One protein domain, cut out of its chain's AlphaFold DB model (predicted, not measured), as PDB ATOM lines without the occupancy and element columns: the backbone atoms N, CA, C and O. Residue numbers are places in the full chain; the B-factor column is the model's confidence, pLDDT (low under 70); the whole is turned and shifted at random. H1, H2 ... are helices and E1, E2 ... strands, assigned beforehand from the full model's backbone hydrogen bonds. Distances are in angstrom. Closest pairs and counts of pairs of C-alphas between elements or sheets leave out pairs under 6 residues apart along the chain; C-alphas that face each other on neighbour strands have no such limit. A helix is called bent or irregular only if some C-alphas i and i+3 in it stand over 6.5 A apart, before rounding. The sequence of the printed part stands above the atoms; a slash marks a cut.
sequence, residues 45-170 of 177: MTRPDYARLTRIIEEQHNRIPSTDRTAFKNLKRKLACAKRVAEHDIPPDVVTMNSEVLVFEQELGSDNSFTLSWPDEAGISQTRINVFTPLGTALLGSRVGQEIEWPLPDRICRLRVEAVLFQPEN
ATOM      1  N   MET A  45     141.050-103.669 329.946       95.00
ATOM      2  CA  MET A  45     142.457-103.421 330.263       95.00
ATOM      3  C   MET A  45     142.908-102.045 329.768       95.00
ATOM      4  O   MET A  45     142.236-101.421 328.936       95.00
ATOM      5  N   THR A  46     144.058-101.584 330.248       96.12
ATOM      6  CA  THR A  46     144.632-100.310 329.817       96.12
ATOM      7  C   THR A  46     145.198-100.404 328.398       96.12
ATOM      8  O   THR A  46     145.587-101.471 327.905       96.12
ATOM      9  N   ARG A  47     145.237 -99.267 327.692       95.75
ATOM     10  CA  ARG A  47     145.881 -99.183 326.369       95.75
ATOM     11  C   ARG A  47     147.378 -99.544 326.411       95.75
ATOM     12  O   ARG A  47     147.793-100.273 325.505       95.75
ATOM     13  N   PRO A  48     148.178 -99.092 327.399       95.06
ATOM     14  CA  PRO A  48     149.591 -99.458 327.488       95.06
ATOM     15  C   PRO A  48     149.804-100.958 327.709       95.06
ATOM     16  O   PRO A  48     150.598-101.561 326.984       95.06
ATOM     17  N   ASP A  49     149.033-101.589 328.604       94.75
ATOM     18  CA  ASP A  49     149.122-103.035 328.839       94.75
ATOM     19  C   ASP A  49     148.790-103.833 327.584       94.75
ATOM     20  O   ASP A  49     149.508-104.769 327.224       94.75
ATOM     21  N   TYR A  50     147.729-103.439 326.873       96.06
ATOM     22  CA  TYR A  50     147.357-104.064 325.607       96.06
ATOM     23  C   TYR A  50     148.494-103.989 324.578       96.06
ATOM     24  O   TYR A  50     148.809-104.990 323.928       96.06
ATOM     25  N   ALA A  51     149.117-102.814 324.427       94.94
ATOM     26  CA  ALA A  51     150.205-102.615 323.477       94.94
ATOM     27  C   ALA A  51     151.429-103.472 323.840       94.94
ATOM     28  O   ALA A  51     151.986-104.150 322.973       94.94
ATOM     29  N   ARG A  52     151.808-103.501 325.126       94.31
ATOM     30  CA  ARG A  52     152.942-104.299 325.612       94.31
ATOM     31  C   ARG A  52     152.684-105.799 325.472       94.31
ATOM     32  O   ARG A  52     153.535-106.500 324.932       94.31
ATOM     33  N   LEU A  53     151.513-106.297 325.879       92.88
ATOM     34  CA  LEU A  53     151.164-107.717 325.750       92.88
ATOM     35  C   LEU A  53     151.137-108.170 324.291       92.88
ATOM     36  O   LEU A  53     151.686-109.225 323.977       92.88
ATOM     37  N   THR A  54     150.546-107.372 323.397       92.19
ATOM     38  CA  THR A  54     150.517-107.672 321.956       92.19
ATOM     39  C   THR A  54     151.929-107.829 321.401       92.19
ATOM     40  O   THR A  54     152.229-108.847 320.779       92.19
ATOM     41  N   ARG A  55     152.819-106.883 321.717       91.69
ATOM     42  CA  ARG A  55     154.219-106.933 321.287       91.69
ATOM     43  C   ARG A  55     154.938-108.191 321.784       91.69
ATOM     44  O   ARG A  55     155.564-108.888 320.992       91.69
ATOM     45  N   ILE A  56     154.812-108.526 323.072       89.12
ATOM     46  CA  ILE A  56     155.466-109.722 323.635       89.12
ATOM     47  C   ILE A  56     154.926-110.996 322.967       89.12
ATOM     48  O   ILE A  56     155.683-111.912 322.656       89.12
ATOM     49  N   ILE A  57     153.619-111.063 322.714       87.69
ATOM     50  CA  ILE A  57     152.977-112.210 322.062       87.69
ATOM     51  C   ILE A  57     153.481-112.413 320.627       87.69
ATOM     52  O   ILE A  57     153.645-113.558 320.193       87.69
ATOM     53  N   GLU A  58     153.711-111.326 319.893       86.19
ATOM     54  CA  GLU A  58     154.284-111.357 318.544       86.19
ATOM     55  C   GLU A  58     155.745-111.825 318.569       86.19
ATOM     56  O   GLU A  58     156.123-112.713 317.802       86.19
ATOM     57  N   GLU A  59     156.544-111.307 319.506       85.00
ATOM     58  CA  GLU A  59     157.963-111.648 319.662       85.00
ATOM     59  C   GLU A  59     158.179-113.096 320.149       85.00
ATOM     60  O   GLU A  59     159.119-113.775 319.725       85.00
ATOM     61  N   GLN A  60     157.308-113.604 321.027       77.19
ATOM     62  CA  GLN A  60     157.490-114.893 321.704       77.19
ATOM     63  C   GLN A  60     156.702-116.060 321.104       77.19
ATOM     64  O   GLN A  60     156.817-117.177 321.602       77.19
ATOM     65  N   HIS A  61     155.961-115.862 320.010       69.75
ATOM     66  CA  HIS A  61     155.070-116.878 319.428       69.75
ATOM     67  C   HIS A  61     155.717-118.269 319.207       69.75
ATOM     68  O   HIS A  61     155.022-119.280 319.298       69.75
ATOM     69  N   ASN A  62     157.033-118.322 318.969       69.62
ATOM     70  CA  ASN A  62     157.795-119.553 318.718       69.62
ATOM     71  C   ASN A  62     158.485-120.160 319.956       69.62
ATOM     72  O   ASN A  62     159.074-121.232 319.846       69.62
ATOM     73  N   ARG A  63     158.478-119.482 321.110       73.25
ATOM     74  CA  ARG A  63     159.285-119.855 322.292       73.25
ATOM     75  C   ARG A  63     158.465-120.416 323.456       73.25
ATOM     76  O   ARG A  63     159.013-120.646 324.529       73.25
ATOM     77  N   ILE A  64     157.165-120.623 323.261       68.50
ATOM     78  CA  ILE A  64     156.248-120.984 324.346       68.50
ATOM     79  C   ILE A  64     156.263-122.496 324.577       68.50
ATOM     80  O   ILE A  64     156.049-123.249 323.620       68.50
ATOM     81  N   PRO A  65     156.475-122.954 325.825       69.56
ATOM     82  CA  PRO A  65     156.389-124.364 326.175       69.56
ATOM     83  C   PRO A  65     155.034-124.971 325.801       69.56
ATOM     84  O   PRO A  65     153.988-124.328 325.890       69.56
ATOM     85  N   SER A  66     155.032-126.255 325.443       72.06
ATOM     86  CA  SER A  66     153.817-127.002 325.092       72.06
ATOM     87  C   SER A  66     152.733-126.917 326.174       72.06
ATOM     88  O   SER A  66     151.551-126.836 325.844       72.06
ATOM     89  N   THR A  67     153.144-126.902 327.446       69.62
ATOM     90  CA  THR A  67     152.275-126.845 328.632       69.62
ATOM     91  C   THR A  67     151.431-125.568 328.690       69.62
ATOM     92  O   THR A  67     150.273-125.618 329.095       69.62
ATOM     93  N   ASP A  68     151.959-124.446 328.195       74.50
ATOM     94  CA  ASP A  68     151.315-123.127 328.288       74.50
ATOM     95  C   ASP A  68     150.598-122.720 326.994       74.50
ATOM     96  O   ASP A  68     149.994-121.649 326.896       74.50
ATOM     97  N   ARG A  69     150.608-123.583 325.972       80.81
ATOM     98  CA  ARG A  69     150.053-123.269 324.647       80.81
ATOM     99  C   ARG A  69     148.559-122.938 324.691       80.81
ATOM    100  O   ARG A  69     148.095-122.074 323.943       80.81
ATOM    101  N   THR A  70     147.811-123.591 325.580       84.56
ATOM    102  CA  THR A  70     146.387-123.306 325.808       84.56
ATOM    103  C   THR A  70     146.189-121.939 326.459       84.56
ATOM    104  O   THR A  70     145.352-121.164 325.992       84.56
ATOM    105  N   ALA A  71     146.981-121.612 327.486       84.12
ATOM    106  CA  ALA A  71     146.942-120.308 328.147       84.12
ATOM    107  C   ALA A  71     147.267-119.187 327.151       84.12
ATOM    108  O   ALA A  71     146.492-118.246 326.996       84.12
ATOM    109  N   PHE A  72     148.311-119.363 326.340       86.62
ATOM    110  CA  PHE A  72     148.668-118.415 325.288       86.62
ATOM    111  C   PHE A  72     147.556-118.200 324.248       86.62
ATOM    112  O   PHE A  72     147.254-117.063 323.877       86.62
ATOM    113  N   LYS A  73     146.902-119.276 323.782       87.88
ATOM    114  CA  LYS A  73     145.756-119.174 322.861       87.88
ATOM    115  C   LYS A  73     144.587-118.421 323.510       87.88
ATOM    116  O   LYS A  73     143.962-117.583 322.858       87.88
ATOM    117  N   ASN A  74     144.309-118.694 324.783       88.44
ATOM    118  CA  ASN A  74     143.262-118.013 325.541       88.44
ATOM    119  C   ASN A  74     143.560-116.524 325.718       88.44
ATOM    120  O   ASN A  74     142.670-115.704 325.500       88.44
ATOM    121  N   LEU A  75     144.805-116.170 326.034       90.38
ATOM    122  CA  LEU A  75     145.228-114.782 326.149       90.38
ATOM    123  C   LEU A  75     145.092-114.040 324.814       90.38
ATOM    124  O   LEU A  75     144.506-112.962 324.780       90.38
ATOM    125  N   LYS A  76     145.530-114.638 323.697       90.81
ATOM    126  CA  LYS A  76     145.322-114.066 322.351       90.81
ATOM    127  C   LYS A  76     143.850-113.760 322.075       90.81
ATOM    128  O   LYS A  76     143.531-112.683 321.578       90.81
ATOM    129  N   ARG A  77     142.954-114.686 322.423       90.38
ATOM    130  CA  ARG A  77     141.505-114.490 322.276       90.38
ATOM    131  C   ARG A  77     140.985-113.364 323.175       90.38
ATOM    132  O   ARG A  77     140.237-112.521 322.692       90.38
ATOM    133  N   LYS A  78     141.414-113.308 324.441       91.69
ATOM    134  CA  LYS A  78     141.079-112.210 325.362       91.69
ATOM    135  C   LYS A  78     141.487-110.854 324.779       91.69
ATOM    136  O   LYS A  78     140.664-109.947 324.734       91.69
ATOM    137  N   LEU A  79     142.716-110.733 324.275       92.56
ATOM    138  CA  LEU A  79     143.223-109.494 323.676       92.56
ATOM    139  C   LEU A  79     142.466-109.094 322.405       92.56
ATOM    140  O   LEU A  79     142.214-107.907 322.197       92.56
ATOM    141  N   ALA A  80     142.067-110.058 321.572       91.44
ATOM    142  CA  ALA A  80     141.302-109.785 320.356       91.44
ATOM    143  C   ALA A  80     139.957-109.092 320.645       91.44
ATOM    144  O   ALA A  80     139.526-108.245 319.864       91.44
ATOM    145  N   CYS A  81     139.328-109.411 321.780       91.25
ATOM    146  CA  CYS A  81     138.038-108.853 322.193       91.25
ATOM    147  C   CYS A  81     138.143-107.823 323.334       91.25
ATOM    148  O   CYS A  81     137.113-107.376 323.832       91.25
ATOM    149  N   ALA A  82     139.351-107.456 323.775       93.62
ATOM    150  CA  ALA A  82     139.541-106.610 324.950       93.62
ATOM    151  C   ALA A  82     139.019-105.181 324.731       93.62
ATOM    152  O   ALA A  82     139.369-104.513 323.751       93.62
ATOM    153  N   LYS A  83     138.245-104.675 325.696       95.38
ATOM    154  CA  LYS A  83     137.889-103.257 325.778       95.38
ATOM    155  C   LYS A  83     139.072-102.486 326.365       95.38
ATOM    156  O   LYS A  83     139.479-102.725 327.499       95.38
ATOM    157  N   ARG A  84     139.605-101.546 325.585       96.06
ATOM    158  CA  ARG A  84     140.803-100.766 325.926       96.06
ATOM    159  C   ARG A  84     140.398 -99.395 326.445       96.06
ATOM    160  O   ARG A  84     139.747 -98.640 325.721       96.06
ATOM    161  N   VAL A  85     140.804 -99.069 327.661       95.56
ATOM    162  CA  VAL A  85     140.474 -97.798 328.325       95.56
ATOM    163  C   VAL A  85     141.744 -97.034 328.716       95.56
ATOM    164  O   VAL A  85     142.851 -97.565 328.577       95.56
ATOM    165  N   ALA A  86     141.610 -95.766 329.111       93.75
ATOM    166  CA  ALA A  86     142.716 -95.047 329.740       93.75
ATOM    167  C   ALA A  86     142.994 -95.627 331.139       93.75
ATOM    168  O   ALA A  86     142.140 -96.299 331.707       93.75
ATOM    169  N   GLU A  87     144.179 -95.375 331.691       90.81
ATOM    170  CA  GLU A  87     144.560 -95.876 333.022       90.81
ATOM    171  C   GLU A  87     143.579 -95.404 334.104       90.81
ATOM    172  O   GLU A  87     143.053 -96.220 334.848       90.81
ATOM    173  N   HIS A  88     143.210 -94.119 334.098       89.31
ATOM    174  CA  HIS A  88     142.242 -93.546 335.045       89.31
ATOM    175  C   HIS A  88     140.793 -94.028 334.859       89.31
ATOM    176  O   HIS A  88     139.950 -93.772 335.713       89.31
ATOM    177  N   ASP A  89     140.488 -94.693 333.741       93.00
ATOM    178  CA  ASP A  89     139.160 -95.245 333.453       93.00
ATOM    179  C   ASP A  89     139.041 -96.717 333.889       93.00
ATOM    180  O   ASP A  89     137.988 -97.340 333.693       93.00
ATOM    181  N   ILE A  90     140.118 -97.312 334.416       93.88
ATOM    182  CA  ILE A  90     140.085 -98.682 334.916       93.88
ATOM    183  C   ILE A  90     139.277 -98.749 336.213       93.88
ATOM    184  O   ILE A  90     139.538 -98.001 337.151       93.88
ATOM    185  N   PRO A  91     138.300 -99.667 336.301       95.00
ATOM    186  CA  PRO A  91     137.632 -99.932 337.562       95.00
ATOM    187  C   PRO A  91     138.591-100.572 338.588       95.00
ATOM    188  O   PRO A  91     139.345-101.483 338.226       95.00
ATOM    189  N   PRO A  92     138.523-100.180 339.873       93.81
ATOM    190  CA  PRO A  92     139.410-100.701 340.920       93.81
ATOM    191  C   PRO A  92     139.163-102.180 341.250       93.81
ATOM    192  O   PRO A  92     140.000-102.833 341.863       93.81
ATOM    193  N   ASP A  93     138.012-102.726 340.855       94.62
ATOM    194  CA  ASP A  93     137.658-104.133 341.032       94.62
ATOM    195  C   ASP A  93     138.214-105.042 339.924       94.62
ATOM    196  O   ASP A  93     138.022-106.255 339.994       94.62
ATOM    197  N   VAL A  94     138.865-104.488 338.893       95.81
ATOM    198  CA  VAL A  94     139.414-105.240 337.756       95.81
ATOM    199  C   VAL A  94     140.893-105.545 337.969       95.81
ATOM    200  O   VAL A  94     141.702-104.660 338.214       95.81
ATOM    201  N   VAL A  95     141.284-106.801 337.777       96.25
ATOM    202  CA  VAL A  95     142.692-107.209 337.840       96.25
ATOM    203  C   VAL A  95     143.446-106.746 336.584       96.25
ATOM    204  O   VAL A  95     143.174-107.240 335.482       96.25
ATOM    205  N   THR A  96     144.412-105.838 336.742       96.25
ATOM    206  CA  THR A  96     145.329-105.360 335.685       96.25
ATOM    207  C   THR A  96     146.735-105.944 335.850       96.25
ATOM    208  O   THR A  96     147.007-106.711 336.782       96.25
ATOM    209  N   MET A  97     147.647-105.628 334.927       95.69
ATOM    210  CA  MET A  97     149.045-106.029 335.071       95.69
ATOM    211  C   MET A  97     149.661-105.390 336.320       95.69
ATOM    212  O   MET A  97     149.337-104.268 336.684       95.69
ATOM    213  N   ASN A  98     150.554-106.117 336.988       94.69
ATOM    214  CA  ASN A  98     151.188-105.732 338.252       94.69
ATOM    215  C   ASN A  98     150.219-105.507 339.426       94.69
ATOM    216  O   ASN A  98     150.640-104.997 340.464       94.69
ATOM    217  N   SER A  99     148.956-105.929 339.302       95.31
ATOM    218  CA  SER A  99     148.020-105.955 340.424       95.31
ATOM    219  C   SER A  99     148.364-107.066 341.420       95.31
ATOM    220  O   SER A  99     148.733-108.177 341.025       95.31
ATOM    221  N   GLU A 100     148.181-106.783 342.709       95.62
ATOM    222  CA  GLU A 100     148.162-107.781 343.777       95.62
ATOM    223  C   GLU A 100     146.715-108.148 344.098       95.62
ATOM    224  O   GLU A 100     145.875-107.276 344.322       95.62
ATOM    225  N   VAL A 101     146.412-109.441 344.098       96.62
ATOM    226  CA  VAL A 101     145.054-109.966 344.223       96.62
ATOM    227  C   VAL A 101     144.975-110.980 345.349       96.62
ATOM    228  O   VAL A 101     145.837-111.850 345.474       96.62
ATOM    229  N   LEU A 102     143.912-110.883 346.141       96.81
ATOM    230  CA  LEU A 102     143.530-111.885 347.123       96.81
ATOM    231  C   LEU A 102     142.526-112.836 346.479       96.81
ATOM    232  O   LEU A 102     141.512-112.397 345.926       96.81
ATOM    233  N   VAL A 103     142.798-114.134 346.553       96.31
ATOM    234  CA  VAL A 103     141.911-115.176 346.046       96.31
ATOM    235  C   VAL A 103     141.636-116.225 347.113       96.31
ATOM    236  O   VAL A 103     142.540-116.630 347.836       96.31
ATOM    237  N   PHE A 104     140.402-116.708 347.162       96.69
ATOM    238  CA  PHE A 104     140.000-117.813 348.020       96.69
ATOM    239  C   PHE A 104     140.007-119.122 347.226       96.69
ATOM    240  O   PHE A 104     139.291-119.242 346.226       96.69
ATOM    241  N   GLU A 105     140.808-120.098 347.656       94.38
ATOM    242  CA  GLU A 105     140.820-121.455 347.098       94.38
ATOM    243  C   GLU A 105     139.712-122.290 347.737       94.38
ATOM    244  O   GLU A 105     139.769-122.623 348.923       94.38
ATOM    245  N   GLN A 106     138.702-122.648 346.944       92.00
ATOM    246  CA  GLN A 106     137.499-123.309 347.450       92.00
ATOM    247  C   GLN A 106     137.780-124.714 347.983       92.00
ATOM    248  O   GLN A 106     137.157-125.142 348.953       92.00
ATOM    249  N   GLU A 107     138.707-125.439 347.358       89.44
ATOM    250  CA  GLU A 107     139.025-126.819 347.723       89.44
ATOM    251  C   GLU A 107     139.805-126.928 349.039       89.44
ATOM    252  O   GLU A 107     139.639-127.912 349.760       89.44
ATOM    253  N   LEU A 108     140.644-125.937 349.360       90.38
ATOM    254  CA  LEU A 108     141.441-125.900 350.594       90.38
ATOM    255  C   LEU A 108     140.818-125.022 351.685       90.38
ATOM    256  O   LEU A 108     141.174-125.162 352.853       90.38
ATOM    257  N   GLY A 109     139.889-124.137 351.322       92.75
ATOM    258  CA  GLY A 109     139.284-123.182 352.243       92.75
ATOM    259  C   GLY A 109     140.274-122.126 352.739       92.75
ATOM    260  O   GLY A 109     140.189-121.715 353.896       92.75
ATOM    261  N   SER A 110     141.234-121.731 351.899       92.06
ATOM    262  CA  SER A 110     142.338-120.838 352.266       92.06
ATOM    263  C   SER A 110     142.451-119.638 351.334       92.06
ATOM    264  O   SER A 110     142.285-119.771 350.119       92.06
ATOM    265  N   ASP A 111     142.828-118.496 351.901       93.69
ATOM    266  CA  ASP A 111     143.175-117.296 351.146       93.69
ATOM    267  C   ASP A 111     144.627-117.345 350.662       93.69
ATOM    268  O   ASP A 111     145.544-117.685 351.413       93.69
ATOM    269  N   ASN A 112     144.839-116.961 349.408       92.88
ATOM    270  CA  ASN A 112     146.147-116.840 348.780       92.88
ATOM    271  C   ASN A 112     146.276-115.462 348.116       92.88
ATOM    272  O   ASN A 112     145.332-114.972 347.498       92.88
ATOM    273  N   SER A 113     147.455-114.850 348.203       93.69
ATOM    274  CA  SER A 113     147.763-113.584 347.528       93.69
ATOM    275  C   SER A 113     148.703-113.811 346.346       93.69
ATOM    276  O   SER A 113     149.771-114.409 346.509       93.69
ATOM    277  N   PHE A 114     148.347-113.284 345.177       94.44
ATOM    278  CA  PHE A 114     149.175-113.360 343.974       94.44
ATOM    279  C   PHE A 114     149.419-111.982 343.375       94.44
ATOM    280  O   PHE A 114     148.541-111.126 343.385       94.44
ATOM    281  N   THR A 115     150.587-111.789 342.771       95.31
ATOM    282  CA  THR A 115     150.882-110.607 341.952       95.31
ATOM    283  C   THR A 115     150.926-111.015 340.487       95.31
ATOM    284  O   THR A 115     151.769-111.828 340.103       95.31
ATOM    285  N   LEU A 116     150.043-110.461 339.654       95.38
ATOM    286  CA  LEU A 116     150.057-110.718 338.212       95.38
ATOM    287  C   LEU A 116     151.197-109.928 337.567       95.38
ATOM    288  O   LEU A 116     151.197-108.709 337.642       95.38
ATOM    289  N   SER A 117     152.146-110.583 336.905       93.88
ATOM    290  CA  SER A 117     153.336-109.910 336.375       93.88
ATOM    291  C   SER A 117     153.615-110.193 334.912       93.88
ATOM    292  O   SER A 117     153.086-111.124 334.289       93.88
ATOM    293  N   TRP A 118     154.541-109.398 334.385       92.38
ATOM    294  CA  TRP A 118     155.140-109.624 333.083       92.38
ATOM    295  C   TRP A 118     155.980-110.910 333.052       92.38
ATOM    296  O   TRP A 118     156.477-111.350 334.097       92.38
ATOM    297  N   PRO A 119     156.163-111.519 331.864       86.81
ATOM    298  CA  PRO A 119     156.961-112.731 331.714       86.81
ATOM    299  C   PRO A 119     158.423-112.578 332.127       86.81
ATOM    300  O   PRO A 119     159.005-113.521 332.649       86.81
ATOM    301  N   ASP A 120     159.000-111.399 331.909       84.00
ATOM    302  CA  ASP A 120     160.369-111.043 332.291       84.00
ATOM    303  C   ASP A 120     160.561-110.853 333.808       84.00
ATOM    304  O   ASP A 120     161.688-110.885 334.294       84.00
ATOM    305  N   GLU A 121     159.470-110.728 334.566       80.62
ATOM    306  CA  GLU A 121     159.479-110.493 336.016       80.62
ATOM    307  C   GLU A 121     159.024-111.722 336.826       80.62
ATOM    308  O   GLU A 121     159.092-111.740 338.059       80.62
ATOM    309  N   ALA A 122     158.531-112.760 336.149       65.88
ATOM    310  CA  ALA A 122     158.029-113.970 336.779       65.88
ATOM    311  C   ALA A 122     159.194-114.852 337.247       65.88
ATOM    312  O   ALA A 122     159.860-115.510 336.454       65.88
ATOM    313  N   GLY A 123     159.460-114.837 338.550       64.88
ATOM    314  CA  GLY A 123     160.612-115.512 339.158       64.88
ATOM    315  C   GLY A 123     161.235-114.736 340.316       64.88
ATOM    316  O   GLY A 123     162.073-115.278 341.028       64.88
ATOM    317  N   ILE A 124     160.801-113.490 340.536       62.41
ATOM    318  CA  ILE A 124     161.274-112.645 341.643       62.41
ATOM    319  C   ILE A 124     160.715-113.122 343.000       62.41
ATOM    320  O   ILE A 124     161.376-112.981 344.025       62.41
ATOM    321  N   SER A 125     159.522-113.729 343.025       70.88
ATOM    322  CA  SER A 125     158.924-114.342 344.219       70.88
ATOM    323  C   SER A 125     158.005-115.511 343.846       70.88
ATOM    324  O   SER A 125     157.544-115.608 342.710       70.88
ATOM    325  N   GLN A 126     157.704-116.388 344.812       75.06
ATOM    326  CA  GLN A 126     156.766-117.509 344.623       75.06
ATOM    327  C   GLN A 126     155.310-117.051 344.426       75.06
ATOM    328  O   GLN A 126     154.508-117.780 343.853       75.06
ATOM    329  N   THR A 127     154.972-115.843 344.878       84.94
ATOM    330  CA  THR A 127     153.634-115.244 344.757       84.94
ATOM    331  C   THR A 127     153.422-114.516 343.429       84.94
ATOM    332  O   THR A 127     152.304-114.109 343.118       84.94
ATOM    333  N   ARG A 128     154.480-114.332 342.628       90.69
ATOM    334  CA  ARG A 128     154.426-113.584 341.373       90.69
ATOM    335  C   ARG A 128     154.132-114.525 340.209       90.69
ATOM    336  O   ARG A 128     154.906-115.431 339.906       90.69
ATOM    337  N   ILE A 129     152.995-114.304 339.560       91.00
ATOM    338  CA  ILE A 129     152.442-115.176 338.528       91.00
ATOM    339  C   ILE A 129     152.559-114.498 337.167       91.00
ATOM    340  O   ILE A 129     152.001-113.429 336.932       91.00
ATOM    341  N   ASN A 130     153.238-115.166 336.236       91.19
ATOM    342  CA  ASN A 130     153.329-114.730 334.845       91.19
ATOM    343  C   ASN A 130     151.951-114.759 334.165       91.19
ATOM    344  O   ASN A 130     151.274-115.793 334.191       91.19
ATOM    345  N   VAL A 131     151.597-113.693 333.448       91.94
ATOM    346  CA  VAL A 131     150.401-113.613 332.588       91.94
ATOM    347  C   VAL A 131     150.249-114.770 331.580       91.94
ATOM    348  O   VAL A 131     149.125-115.129 331.238       91.94
ATOM    349  N   PHE A 132     151.337-115.403 331.130       89.38
ATOM    350  CA  PHE A 132     151.301-116.541 330.193       89.38
ATOM    351  C   PHE A 132     151.013-117.900 330.832       89.38
ATOM    352  O   PHE A 132     150.789-118.868 330.108       89.38
ATOM    353  N   THR A 133     150.971-117.986 332.160       88.75
ATOM    354  CA  THR A 133     150.533-119.208 332.846       88.75
ATOM    355  C   THR A 133     149.008-119.343 332.793       88.75
ATOM    356  O   THR A 133     148.308-118.335 332.637       88.75
ATOM    357  N   PRO A 134     148.452-120.556 332.978       89.50
ATOM    358  CA  PRO A 134     147.005-120.744 333.057       89.50
ATOM    359  C   PRO A 134     146.334-119.837 334.096       89.50
ATOM    360  O   PRO A 134     145.325-119.204 333.787       89.50
ATOM    361  N   LEU A 135     146.933-119.715 335.288       91.69
ATOM    362  CA  LEU A 135     146.434-118.845 336.352       91.69
ATOM    363  C   LEU A 135     146.531-117.362 335.970       91.69
ATOM    364  O   LEU A 135     145.539-116.645 336.066       91.69
ATOM    365  N   GLY A 136     147.683-116.900 335.476       93.00
ATOM    366  CA  GLY A 136     147.864-115.495 335.097       93.00
ATOM    367  C   GLY A 136     146.929-115.055 333.967       93.00
ATOM    368  O   GLY A 136     146.318-113.988 334.032       93.00
ATOM    369  N   THR A 137     146.731-115.915 332.963       92.50
ATOM    370  CA  THR A 137     145.772-115.661 331.880       92.50
ATOM    371  C   THR A 137     144.334-115.632 332.399       92.50
ATOM    372  O   THR A 137     143.528-114.844 331.899       92.50
ATOM    373  N   ALA A 138     143.982-116.476 333.374       92.38
ATOM    374  CA  ALA A 138     142.658-116.460 333.991       92.38
ATOM    375  C   ALA A 138     142.434-115.173 334.802       92.38
ATOM    376  O   ALA A 138     141.414-114.512 334.606       92.38
ATOM    377  N   LEU A 139     143.417-114.768 335.612       94.62
ATOM    378  CA  LEU A 139     143.374-113.566 336.449       94.62
ATOM    379  C   LEU A 139     143.225-112.274 335.645       94.62
ATOM    380  O   LEU A 139     142.402-111.444 336.015       94.62
ATOM    381  N   LEU A 140     143.954-112.108 334.537       95.56
ATOM    382  CA  LEU A 140     143.928-110.864 333.760       95.56
ATOM    383  C   LEU A 140     142.500-110.459 333.355       95.56
ATOM    384  O   LEU A 140     141.830-111.178 332.603       95.56
ATOM    385  N   GLY A 141     142.057-109.285 333.808       94.69
ATOM    386  CA  GLY A 141     140.737-108.730 333.518       94.69
ATOM    387  C   GLY A 141     139.573-109.394 334.260       94.69
ATOM    388  O   GLY A 141     138.420-109.068 333.967       94.69
ATOM    389  N   SER A 142     139.850-110.320 335.183       95.31
ATOM    390  CA  SER A 142     138.850-110.823 336.128       95.31
ATOM    391  C   SER A 142     138.460-109.735 337.123       95.31
ATOM    392  O   SER A 142     139.202-108.772 337.323       95.31
ATOM    393  N   ARG A 143     137.281-109.883 337.730       95.62
ATOM    394  CA  ARG A 143     136.752-108.934 338.716       95.62
ATOM    395  C   ARG A 143     136.665-109.517 340.114       95.62
ATOM    396  O   ARG A 143     136.523-110.728 340.262       95.62
ATOM    397  N   VAL A 144     136.659-108.652 341.121       96.31
ATOM    398  CA  VAL A 144     136.262-109.028 342.485       96.31
ATOM    399  C   VAL A 144     134.895-109.727 342.470       96.31
ATOM    400  O   VAL A 144     133.968-109.314 341.772       96.31
ATOM    401  N   GLY A 145     134.788-110.829 343.207       95.69
ATOM    402  CA  GLY A 145     133.633-111.726 343.246       95.69
ATOM    403  C   GLY A 145     133.587-112.762 342.117       95.69
ATOM    404  O   GLY A 145     132.742-113.657 342.151       95.69
ATOM    405  N   GLN A 146     134.473-112.682 341.121       94.62
ATOM    406  CA  GLN A 146     134.506-113.638 340.022       94.62
ATOM    407  C   GLN A 146     135.201-114.943 340.425       94.62
ATOM    408  O   GLN A 146     136.274-114.937 341.022       94.62
ATOM    409  N   GLU A 147     134.619-116.070 340.016       94.31
ATOM    410  CA  GLU A 147     135.260-117.381 340.089       94.31
ATOM    411  C   GLU A 147     136.053-117.683 338.811       94.31
ATOM    412  O   GLU A 147     135.581-117.443 337.691       94.31
ATOM    413  N   ILE A 148     137.248-118.239 338.984       92.56
ATOM    414  CA  ILE A 148     138.133-118.695 337.917       92.56
ATOM    415  C   ILE A 148     138.580-120.134 338.178       92.56
ATOM    416  O   ILE A 148     138.720-120.572 339.318       92.56
ATOM    417  N   GLU A 149     138.825-120.869 337.097       90.81
ATOM    418  CA  GLU A 149     139.342-122.233 337.154       90.81
ATOM    419  C   GLU A 149     140.838-122.226 336.833       90.81
ATOM    420  O   GLU A 149     141.262-121.754 335.775       90.81
ATOM    421  N   TRP A 150     141.634-122.779 337.742       89.62
ATOM    422  CA  TRP A 150     143.062-122.983 337.568       89.62
ATOM    423  C   TRP A 150     143.351-124.471 337.323       89.62
ATOM    424  O   TRP A 150     143.270-125.282 338.249       89.62
ATOM    425  N   PRO A 151     143.686-124.867 336.080       84.62
ATOM    426  CA  PRO A 151     144.072-126.241 335.794       84.62
ATOM    427  C   PRO A 151     145.480-126.528 336.335       84.62
ATOM    428  O   PRO A 151     146.459-125.904 335.917       84.62
ATOM    429  N   LEU A 152     145.567-127.506 337.233       83.75
ATOM    430  CA  LEU A 152     146.793-128.142 337.708       83.75
ATOM    431  C   LEU A 152     146.950-129.519 337.028       83.75
ATOM    432  O   LEU A 152     145.982-130.048 336.478       83.75
ATOM    433  N   PRO A 153     148.152-130.128 337.028       81.56
ATOM    434  CA  PRO A 153     148.377-131.422 336.375       81.56
ATOM    435  C   PRO A 153     147.466-132.559 336.867       81.56
ATOM    436  O   PRO A 153     147.153-133.470 336.104       81.56
ATOM    437  N   ASP A 154     147.060-132.513 338.135       86.00
ATOM    438  CA  ASP A 154     146.287-133.539 338.841       86.00
ATOM    439  C   ASP A 154     144.816-133.157 339.067       86.00
ATOM    440  O   ASP A 154     143.967-134.043 339.197       86.00
ATOM    441  N   ARG A 155     144.496-131.857 339.115       86.50
ATOM    442  CA  ARG A 155     143.156-131.354 339.456       86.50
ATOM    443  C   ARG A 155     142.836-130.003 338.817       86.50
ATOM    444  O   ARG A 155     143.708-129.318 338.300       86.50
ATOM    445  N   ILE A 156     141.575-129.590 338.899       89.38
ATOM    446  CA  ILE A 156     141.162-128.204 338.641       89.38
ATOM    447  C   ILE A 156     140.906-127.561 340.002       89.38
ATOM    448  O   ILE A 156     140.130-128.101 340.784       89.38
ATOM    449  N   CYS A 157     141.584-126.452 340.277       90.69
ATOM    450  CA  CYS A 157     141.416-125.638 341.476       90.69
ATOM    451  C   CYS A 157     140.469-124.471 341.161       90.69
ATOM    452  O   CYS A 157     140.638-123.804 340.135       90.69
ATOM    453  N   ARG A 158     139.460-124.228 342.000       94.06
ATOM    454  CA  ARG A 158     138.524-123.109 341.847       94.06
ATOM    455  C   ARG A 158     138.918-121.989 342.786       94.06
ATOM    456  O   ARG A 158     138.925-122.139 344.006       94.06
ATOM    457  N   LEU A 159     139.193-120.837 342.193       94.81
ATOM    458  CA  LEU A 159     139.579-119.640 342.918       94.81
ATOM    459  C   LEU A 159     138.479-118.596 342.781       94.81
ATOM    460  O   LEU A 159     137.996-118.355 341.674       94.81
ATOM    461  N   ARG A 160     138.107-117.939 343.876       96.75
ATOM    462  CA  ARG A 160     137.270-116.735 343.840       96.75
ATOM    463  C   ARG A 160     138.137-115.518 344.106       96.75
ATOM    464  O   ARG A 160     138.893-115.516 345.068       96.75
ATOM    465  N   VAL A 161     138.042-114.490 343.268       96.81
ATOM    466  CA  VAL A 161     138.735-113.218 343.509       96.81
ATOM    467  C   VAL A 161     138.026-112.499 344.654       96.81
ATOM    468  O   VAL A 161     136.888-112.068 344.491       96.81
ATOM    469  N   GLU A 162     138.679-112.377 345.803       97.19
ATOM    470  CA  GLU A 162     138.119-111.724 346.991       97.19
ATOM    471  C   GLU A 162     138.383-110.219 346.980       97.19
ATOM    472  O   GLU A 162     137.503-109.428 347.312       97.19
ATOM    473  N   ALA A 163     139.588-109.809 346.577       96.06
ATOM    474  CA  ALA A 163     139.973-108.403 346.543       96.06
ATOM    475  C   ALA A 163     141.117-108.138 345.560       96.06
ATOM    476  O   ALA A 163     141.952-109.006 345.300       96.06
ATOM    477  N   VAL A 164     141.190-106.901 345.073       96.38
ATOM    478  CA  VAL A 164     142.401-106.334 344.470       96.38
ATOM    479  C   VAL A 164     143.073-105.502 345.561       96.38
ATOM    480  O   VAL A 164     142.548-104.465 345.959       96.38
ATOM    481  N   LEU A 165     144.180-106.006 346.108       93.81
ATOM    482  CA  LEU A 165     144.913-105.387 347.219       93.81
ATOM    483  C   LEU A 165     145.748-104.194 346.746       93.81
ATOM    484  O   LEU A 165     145.887-103.204 347.460       93.81
ATOM    485  N   PHE A 166     146.280-104.290 345.529       94.06
ATOM    486  CA  PHE A 166     147.038-103.232 344.877       94.06
ATOM    487  C   PHE A 166     146.732-103.230 343.383       94.06
ATOM    488  O   PHE A 166     146.709-104.288 342.755       94.06
ATOM    489  N   GLN A 167     146.555-102.039 342.816       91.88
ATOM    490  CA  GLN A 167     146.401-101.817 341.384       91.88
ATOM    491  C   GLN A 167     147.211-100.570 341.004       91.88
ATOM    492  O   GLN A 167     146.987 -99.514 341.609       91.88
ATOM    493  N   PRO A 168     148.145-100.650 340.039       89.56
ATOM    494  CA  PRO A 168     148.999 -99.514 339.712       89.56
ATOM    495  C   PRO A 168     148.183 -98.302 339.252       89.56
ATOM    496  O   PRO A 168     148.459 -97.190 339.693       89.56
ATOM    497  N   GLU A 169     147.126 -98.488 338.463       89.50
ATOM    498  CA  GLU A 169     146.302 -97.388 337.945       89.50
ATOM    499  C   GLU A 169     145.619 -96.558 339.047       89.50
ATOM    500  O   GLU A 169     145.512 -95.338 338.925       89.50
ATOM    501  N   ASN A 170     145.219 -97.192 340.154       81.00
ATOM    502  CA  ASN A 170     144.550 -96.524 341.273       81.00
ATOM    503  C   ASN A 170     145.504 -96.074 342.387       81.00
ATOM    504  O   ASN A 170     145.151 -95.189 343.164       81.00
TER     505      ASN A 170
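What this domain is: This is residues 45 to 170 of the 177 residues of the protein "Transcription elongation factor GreAB" of Verrucomicrobia bacterium S94 (UniProt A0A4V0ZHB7). A strongly twisted sheet of five strands, curled like part of a barrel, wraps round the short helix H3. The helical hairpin H1 and H2 lies outside the sheet, with H2 packed on H3. The printed part has 126 residues, with three named helices and six named strands in the order H1 H2 E1 E2 E3 E4 H3 E5 E6; the mixed sheet runs E4 E3 E2 E6 E5, and the class is mixed. It is compact, with a radius of gyration of the C-alphas of 13.9 A and spans of 38 by 37 by 28 A.

How they stand to each other: Start at E2, residues 100 to 105, antiparallel to E6, residues 156 to 166; N 102 and O 163 are 2.8 A apart, within hydrogen-bond range. E2 forms a hairpin with E3, residues 110 to 117, with N 103 to O 112 at 2.8 A. E4, residues 128 to 130, is parallel to E3, with N 129 to O 115 at 2.8 A. E5, residues 147 to 151, forms a hairpin with E6, with N 150 to O 157 at 2.8 A. E6 bends by 66 degrees at residue 163. The sheet curls round H3, residues 134 to 139; its closest C-alphas to E5 are Leu 135 and Trp 150, 5.5 A. H2, residues 66 to 80, is irregular, C-alphas 67 and 70 being 7.4 A apart; it touches H3, closest at C-alphas Ala 71 and Pro 134, 4.9 A. H1, residues 47 to 60, and H2 only just touch, with 3 pairs of C-alphas within 8 A, made by H2's residues 76 to 79 alone; the closest are Tyr 50 and Leu 79, 7.1 A. Residues 45 to 46 pair parallel with residues 84 to 85 of E1, residues 83 to 85. Every O i to N i+4 pair is within hydrogen-bond range in H1 and H3, and 9 of 11 in H2.

Where its parts are: Find C-alpha 47 at (145.881, -99.183, 326.369); H1 runs 20.1 A from there, and H2 spans 21.8 A. E6 spans 26.4 A, ending at C-alpha 166 at (147.038, -103.232, 344.877).

The domain as a whole: The farthest C-alphas, His 88 and Asp 154, are 40.4 A apart. The printed part has no cut; E1 to E2 is a long link. Residues 61 to 62, 64 to 65, 67 and 122 to 124 have pLDDT under 70.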